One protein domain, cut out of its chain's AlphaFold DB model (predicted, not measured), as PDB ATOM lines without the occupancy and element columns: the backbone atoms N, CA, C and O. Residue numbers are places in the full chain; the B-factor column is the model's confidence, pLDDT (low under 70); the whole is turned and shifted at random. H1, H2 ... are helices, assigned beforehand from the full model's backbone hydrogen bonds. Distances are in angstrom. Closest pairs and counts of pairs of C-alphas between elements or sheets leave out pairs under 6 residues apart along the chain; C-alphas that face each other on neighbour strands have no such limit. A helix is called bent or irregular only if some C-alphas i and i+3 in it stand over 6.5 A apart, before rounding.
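This is residues 2 to 52 of the 190 residues of an uncharacterized protein of Triticum turgidum subsp. durum (UniProt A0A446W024). Picture an open, angular V of two helices, a longer arm H1 and a shorter arm H2, joined at the corner by a loop of residues 27 to 37. The arms have no contact with each other: residues 2 to 22 of H1 and 42 to 52 of H2 stick out free from the corner. The printed part has 51 residues, with two named helices in the order H1, H2 and no named strand, and its class is all helix. The whole is only just extended, close to loose, with a radius of gyration of the C-alphas of 15.2 A, and it is flat, spanning 40 by 31 by 13 A.

Begin at Phe 2 and go along H1, residues 2 to 26, then over the long link of 11 residues to H2, residues 38 to 52. H1 and H2 are apart, with no C-alpha of the one within 8 A of the other. Look at the backbone O and N atoms: in H2 every O i to N i+4 pair is within hydrogen-bond range, and in H1 19 of 21 are.

Find C-alpha 2 at (11.478, -43.960, 34.392); from there H1 runs 35.7 A to C-alpha 26 at (40.255, -41.789, 13.331). H1 is neither bent nor irregular, but only just: C-alphas 14 and 17 are 6.0 A apart. Pick up H2 at C-alpha 38 and go on 21.6 A to C-alpha 52 at (21.271, -13.308, 10.454).

The two C-alphas farthest apart are those of Val 3 and Glu 33, at 42.3 A. The printed part has no cut. In the B-factor column the mean pLDDT of the printed part is 83.0, and the model's confidence is low, under 70, at residues 30 to 36 in the long link.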
ATOM      1  N   PHE A   2      10.644 -45.116  34.012       86.44
ATOM      2  CA  PHE A   2      11.478 -43.960  34.392       86.44
ATOM      3  C   PHE A   2      12.923 -44.342  34.761       86.44
ATOM      4  O   PHE A   2      13.864 -43.833  34.167       86.44
ATOM      5  N   VAL A   3      13.111 -45.319  35.659       91.69
ATOM      6  CA  VAL A   3      14.454 -45.770  36.085       91.69
ATOM      7  C   VAL A   3      15.286 -46.287  34.905       91.69
ATOM      8  O   VAL A   3      16.446 -45.923  34.759       91.69
ATOM      9  N   SER A   4      14.682 -47.080  34.015       85.44
ATOM     10  CA  SER A   4      15.350 -47.579  32.808       85.44
ATOM     11  C   SER A   4      15.734 -46.461  31.834       85.44
ATOM     12  O   SER A   4      16.788 -46.547  31.215       85.44
ATOM     13  N   GLN A   5      14.918 -45.407  31.709       87.12
ATOM     14  CA  GLN A   5      15.258 -44.237  30.894       87.12
ATOM     15  C   GLN A   5      16.413 -43.450  31.507       87.12
ATOM     16  O   GLN A   5      17.355 -43.139  30.794       87.12
ATOM     17  N   VAL A   6      16.394 -43.195  32.819       94.00
ATOM     18  CA  VAL A   6      17.486 -42.484  33.505       94.00
ATOM     19  C   VAL A   6      18.811 -43.229  33.341       94.00
ATOM     20  O   VAL A   6      19.813 -42.613  32.988       94.00
ATOM     21  N   ILE A   7      18.813 -44.551  33.534       93.44
ATOM     22  CA  ILE A   7      20.010 -45.379  33.332       93.44
ATOM     23  C   ILE A   7      20.447 -45.342  31.863       93.44
ATOM     24  O   ILE A   7      21.618 -45.102  31.586       93.44
ATOM     25  N   GLY A   8      19.520 -45.536  30.919       88.19
ATOM     26  CA  GLY A   8      19.824 -45.519  29.486       88.19
ATOM     27  C   GLY A   8      20.393 -44.179  29.015       88.19
ATOM     28  O   GLY A   8      21.412 -44.152  28.329       88.19
ATOM     29  N   THR A   9      19.791 -43.065  29.434       90.06
ATOM     30  CA  THR A   9      20.289 -41.715  29.147       90.06
ATOM     31  C   THR A   9      21.645 -41.483  29.801       90.06
ATOM     32  O   THR A   9      22.550 -41.002  29.130       90.06
ATOM     33  N   GLY A  10      21.826 -41.876  31.066       94.75
ATOM     34  CA  GLY A  10      23.105 -41.740  31.767       94.75
ATOM     35  C   GLY A  10      24.242 -42.493  31.072       94.75
ATOM     36  O   GLY A  10      25.318 -41.934  30.873       94.75
ATOM     37  N   ILE A  11      23.987 -43.729  30.633       94.00
ATOM     38  CA  ILE A  11      24.939 -44.516  29.840       94.00
ATOM     39  C   ILE A  11      25.209 -43.832  28.491       94.00
ATOM     40  O   ILE A  11      26.367 -43.678  28.100       94.00
ATOM     41  N   GLY A  12      24.163 -43.371  27.797       89.19
ATOM     42  CA  GLY A  12      24.284 -42.659  26.524       89.19
ATOM     43  C   GLY A  12      25.139 -41.394  26.623       89.19
ATOM     44  O   GLY A  12      25.989 -41.160  25.769       89.19
ATOM     45  N   CYS A  13      25.009 -40.631  27.711       92.94
ATOM     46  CA  CYS A  13      25.823 -39.442  27.960       92.94
ATOM     47  C   CYS A  13      27.326 -39.731  28.062       92.94
ATOM     48  O   CYS A  13      28.111 -38.817  27.843       92.94
ATOM     49  N   ILE A  14      27.737 -40.962  28.382       94.31
ATOM     50  CA  ILE A  14      29.153 -41.355  28.436       94.31
ATOM     51  C   ILE A  14      29.577 -42.008  27.117       94.31
ATOM     52  O   ILE A  14      30.610 -41.651  26.547       94.31
ATOM     53  N   ILE A  15      28.778 -42.950  26.606       92.25
ATOM     54  CA  ILE A  15      29.127 -43.717  25.405       92.25
ATOM     55  C   ILE A  15      29.148 -42.819  24.167       92.25
ATOM     56  O   ILE A  15      30.118 -42.861  23.413       92.25
ATOM     57  N   SER A  16      28.129 -41.981  23.960       88.25
ATOM     58  CA  SER A  16      28.028 -41.133  22.767       88.25
ATOM     59  C   SER A  16      29.236 -40.207  22.561       88.25
ATOM     60  O   SER A  16      29.809 -40.256  21.472       88.25
ATOM     61  N   PRO A  17      29.689 -39.399  23.545       92.06
ATOM     62  CA  PRO A  17      30.874 -38.563  23.353       92.06
ATOM     63  C   PRO A  17      32.161 -39.382  23.219       92.06
ATOM     64  O   PRO A  17      33.051 -38.981  22.475       92.06
ATOM     65  N   THR A  18      32.253 -40.539  23.882       90.75
ATOM     66  CA  THR A  18      33.423 -41.423  23.761       90.75
ATOM     67  C   THR A  18      33.553 -41.963  22.337       90.75
ATOM     68  O   THR A  18      34.615 -41.852  21.730       90.75
ATOM     69  N   VAL A  19      32.463 -42.493  21.771       88.19
ATOM     70  CA  VAL A  19      32.429 -42.977  20.383       88.19
ATOM     71  C   VAL A  19      32.706 -41.833  19.414       88.19
ATOM     72  O   VAL A  19      33.536 -41.983  18.522       88.19
ATOM     73  N   PHE A  20      32.080 -40.671  19.621       86.50
ATOM     74  CA  PHE A  20      32.348 -39.488  18.805       86.50
ATOM     75  C   PHE A  20      33.837 -39.127  18.794       86.50
ATOM     76  O   PHE A  20      34.395 -38.912  17.724       86.50
ATOM     77  N   TRP A  21      34.499 -39.112  19.954       87.44
ATOM     78  CA  TRP A  21      35.920 -38.771  20.038       87.44
ATOM     79  C   TRP A  21      36.807 -39.776  19.301       87.44
ATOM     80  O   TRP A  21      37.755 -39.378  18.628       87.44
ATOM     81  N   ILE A  22      36.481 -41.070  19.379       87.31
ATOM     82  CA  ILE A  22      37.184 -42.117  18.627       87.31
ATOM     83  C   ILE A  22      37.066 -41.858  17.120       87.31
ATOM     84  O   ILE A  22      38.080 -41.842  16.426       87.31
ATOM     85  N   PHE A  23      35.854 -41.610  16.618       82.25
ATOM     86  CA  PHE A  23      35.636 -41.322  15.197       82.25
ATOM     87  C   PHE A  23      36.309 -40.020  14.757       82.25
ATOM     88  O   PHE A  23      36.898 -39.981  13.684       82.25
ATOM     89  N   TYR A  24      36.271 -38.987  15.598       83.50
ATOM     90  CA  TYR A  24      36.889 -37.691  15.327       83.50
ATOM     91  C   TYR A  24      38.417 -37.770  15.221       83.50
ATOM     92  O   TYR A  24      39.022 -37.014  14.472       83.50
ATOM     93  N   GLN A  25      39.052 -38.677  15.967       84.44
ATOM     94  CA  GLN A  25      40.496 -38.911  15.877       84.44
ATOM     95  C   GLN A  25      40.873 -39.848  14.719       84.44
ATOM     96  O   GLN A  25      41.978 -39.754  14.195       84.44
ATOM     97  N   ALA A  26      39.983 -40.773  14.346       82.81
ATOM     98  CA  ALA A  26      40.255 -41.789  13.331       82.81
ATOM     99  C   ALA A  26      39.975 -41.322  11.893       82.81
ATOM    100  O   ALA A  26      40.636 -41.793  10.968       82.81
ATOM    101  N   TYR A  27      39.008 -40.424  11.698       77.75
ATOM    102  CA  TYR A  27      38.562 -39.969  10.382       77.75
ATOM    103  C   TYR A  27      38.516 -38.445  10.311       77.75
ATOM    104  O   TYR A  27      38.170 -37.779  11.285       77.75
ATOM    105  N   ASP A  28      38.794 -37.896   9.129       75.81
ATOM    106  CA  ASP A  28      38.578 -36.476   8.851       75.81
ATOM    107  C   ASP A  28      37.071 -36.220   8.664       75.81
ATOM    108  O   ASP A  28      36.468 -36.580   7.646       75.81
ATOM    109  N   ILE A  29      36.427 -35.692   9.708       74.56
ATOM    110  CA  ILE A  29      34.976 -35.479   9.743       74.56
ATOM    111  C   ILE A  29      34.626 -34.174   9.026       74.56
ATOM    112  O   ILE A  29      35.063 -33.095   9.423       74.56
ATOM    113  N   GLY A  30      33.734 -34.255   8.035       64.25
ATOM    114  CA  GLY A  30      33.181 -33.081   7.348       64.25
ATOM    115  C   GLY A  30      33.845 -32.720   6.018       64.25
ATOM    116  O   GLY A  30      33.397 -31.765   5.384       64.25
ATOM    117  N   ASN A  31      34.841 -33.490   5.581       64.38
ATOM    118  CA  ASN A  31      35.412 -33.410   4.239       64.38
ATOM    119  C   ASN A  31      34.627 -34.322   3.272       64.38
ATOM    120  O   ASN A  31      34.160 -35.384   3.687       64.38
ATOM    121  N   ASP A  32      34.460 -33.937   2.002       57.66
ATOM    122  CA  ASP A  32      33.607 -34.682   1.049       57.66
ATOM    123  C   ASP A  32      34.189 -36.059   0.650       57.66
ATOM    124  O   ASP A  32      33.452 -36.920   0.174       57.66
ATOM    125  N   GLU A  33      35.490 -36.280   0.873       56.84
ATOM    126  CA  GLU A  33      36.170 -37.578   0.703       56.84
ATOM    127  C   GLU A  33      36.297 -38.379   2.016       56.84
ATOM    128  O   GLU A  33      36.729 -39.530   2.004       56.84
ATOM    129  N   GLY A  34      35.932 -37.769   3.150       65.31
ATOM    130  CA  GLY A  34      36.018 -38.352   4.489       65.31
ATOM    131  C   GLY A  34      34.667 -38.838   5.020       65.31
ATOM    132  O   GLY A  34      33.773 -39.224   4.267       65.31
ATOM    133  N   TYR A  35      34.495 -38.816   6.347       66.81
ATOM    134  CA  TYR A  35      33.221 -39.193   6.968       66.81
ATOM    135  C   TYR A  35      32.232 -38.012   6.883       66.81
ATOM    136  O   TYR A  35      32.477 -36.965   7.504       66.81
ATOM    137  N   PRO A  36      31.117 -38.128   6.133       68.44
ATOM    138  CA  PRO A  36      30.212 -37.008   5.923       68.44
ATOM    139  C   PRO A  36      29.502 -36.626   7.226       68.44
ATOM    140  O   PRO A  36      29.033 -37.475   7.980       68.44
ATOM    141  N   ALA A  37      29.364 -35.319   7.466       75.44
ATOM    142  CA  ALA A  37      28.671 -34.763   8.630       75.44
ATOM    143  C   ALA A  37      27.335 -34.103   8.224       75.44
ATOM    144  O   ALA A  37      27.214 -32.871   8.256       75.44
ATOM    145  N   PRO A  38      26.309 -34.878   7.818       74.19
ATOM    146  CA  PRO A  38      25.071 -34.333   7.254       74.19
ATOM    147  C   PRO A  38      24.321 -33.439   8.253       74.19
ATOM    148  O   PRO A  38      23.896 -32.336   7.906       74.19
ATOM    149  N   TYR A  39      24.248 -33.849   9.522       77.56
ATOM    150  CA  TYR A  39      23.592 -33.065  10.571       77.56
ATOM    151  C   TYR A  39      24.295 -31.736  10.859       77.56
ATOM    152  O   TYR A  39      23.629 -30.754  11.181       77.56
ATOM    153  N   ALA A  40      25.619 -31.662  10.701       82.31
ATOM    154  CA  ALA A  40      26.358 -30.421  10.920       82.31
ATOM    155  C   ALA A  40      25.939 -29.330   9.919       82.31
ATOM    156  O   ALA A  40      25.787 -28.170  10.306       82.31
ATOM    157  N   LYS A  41      25.668 -29.699   8.655       81.19
ATOM    158  CA  LYS A  41      25.149 -28.770   7.633       81.19
ATOM    159  C   LYS A  41      23.772 -28.219   8.036       81.19
ATOM    160  O   LYS A  41      23.549 -27.013   7.937       81.19
ATOM    161  N   ILE A  42      22.890 -29.073   8.567       83.75
ATOM    162  CA  ILE A  42      21.554 -28.682   9.052       83.75
ATOM    163  C   ILE A  42      21.667 -27.723  10.246       83.75
ATOM    164  O   ILE A  42      21.089 -26.635  10.218       83.75
ATOM    165  N   TYR A  43      22.447 -28.078  11.273       86.38
ATOM    166  CA  TYR A  43      22.620 -27.233  12.461       86.38
ATOM    167  C   TYR A  43      23.287 -25.897  12.143       86.38
ATOM    168  O   TYR A  43      22.882 -24.870  12.687       86.38
ATOM    169  N   ARG A  44      24.254 -25.877  11.220       85.50
ATOM    170  CA  ARG A  44      24.823 -24.628  10.703       85.50
ATOM    171  C   ARG A  44      23.749 -23.767  10.043       85.50
ATOM    172  O   ARG A  44      23.724 -22.564  10.287       85.50
ATOM    173  N   GLY A  45      22.860 -24.368   9.251       84.81
ATOM    174  CA  GLY A  45      21.708 -23.679   8.670       84.81
ATOM    175  C   GLY A  45      20.844 -23.013   9.740       84.81
ATOM    176  O   GLY A  45      20.595 -21.816   9.649       84.81
ATOM    177  N   ILE A  46      20.481 -23.752  10.794       86.81
ATOM    178  CA  ILE A  46      19.701 -23.242  11.938       86.81
ATOM    179  C   ILE A  46      20.441 -22.101  12.656       86.81
ATOM    180  O   ILE A  46      19.834 -21.080  12.980       86.81
ATOM    181  N   ALA A  47      21.750 -22.240  12.874       87.31
ATOM    182  CA  ALA A  47      22.563 -21.221  13.532       87.31
ATOM    183  C   ALA A  47      22.654 -19.928  12.705       87.31
ATOM    184  O   ALA A  47      22.466 -18.844  13.252       87.31
ATOM    185  N   LEU A  48      22.886 -20.032  11.391       86.31
ATOM    186  CA  LEU A  48      22.923 -18.880  10.480       86.31
ATOM    187  C   LEU A  48      21.588 -18.137  10.440       86.31
ATOM    188  O   LEU A  48      21.565 -16.914  10.351       86.31
ATOM    189  N   LEU A  49      20.494 -18.881  10.522       86.19
ATOM    190  CA  LEU A  49      19.137 -18.364  10.632       86.19
ATOM    191  C   LEU A  49      18.914 -17.591  11.935       86.19
ATOM    192  O   LEU A  49      18.352 -16.498  11.927       86.19
ATOM    193  N   GLY A  50      19.396 -18.141  13.051       85.06
ATOM    194  CA  GLY A  50      19.329 -17.491  14.357       85.06
ATOM    195  C   GLY A  50      20.166 -16.212  14.444       85.06
ATOM    196  O   GLY A  50      19.763 -15.278  15.132       85.06
ATOM    197  N   THR A  51      21.304 -16.144  13.743       87.06
ATOM    198  CA  THR A  51      22.211 -14.985  13.798       87.06
ATOM    199  C   THR A  51      21.899 -13.899  12.773       87.06
ATOM    200  O   THR A  51      22.003 -12.721  13.104       87.06
ATOM    201  N   ASN A  52      21.516 -14.261  11.546       81.94
ATOM    202  CA  ASN A  52      21.271 -13.308  10.454       81.94
ATOM    203  C   ASN A  52      19.787 -12.926  10.296       81.94
ATOM    204  O   ASN A  52      19.457 -12.093   9.456       81.94
TER     205      ASN A  52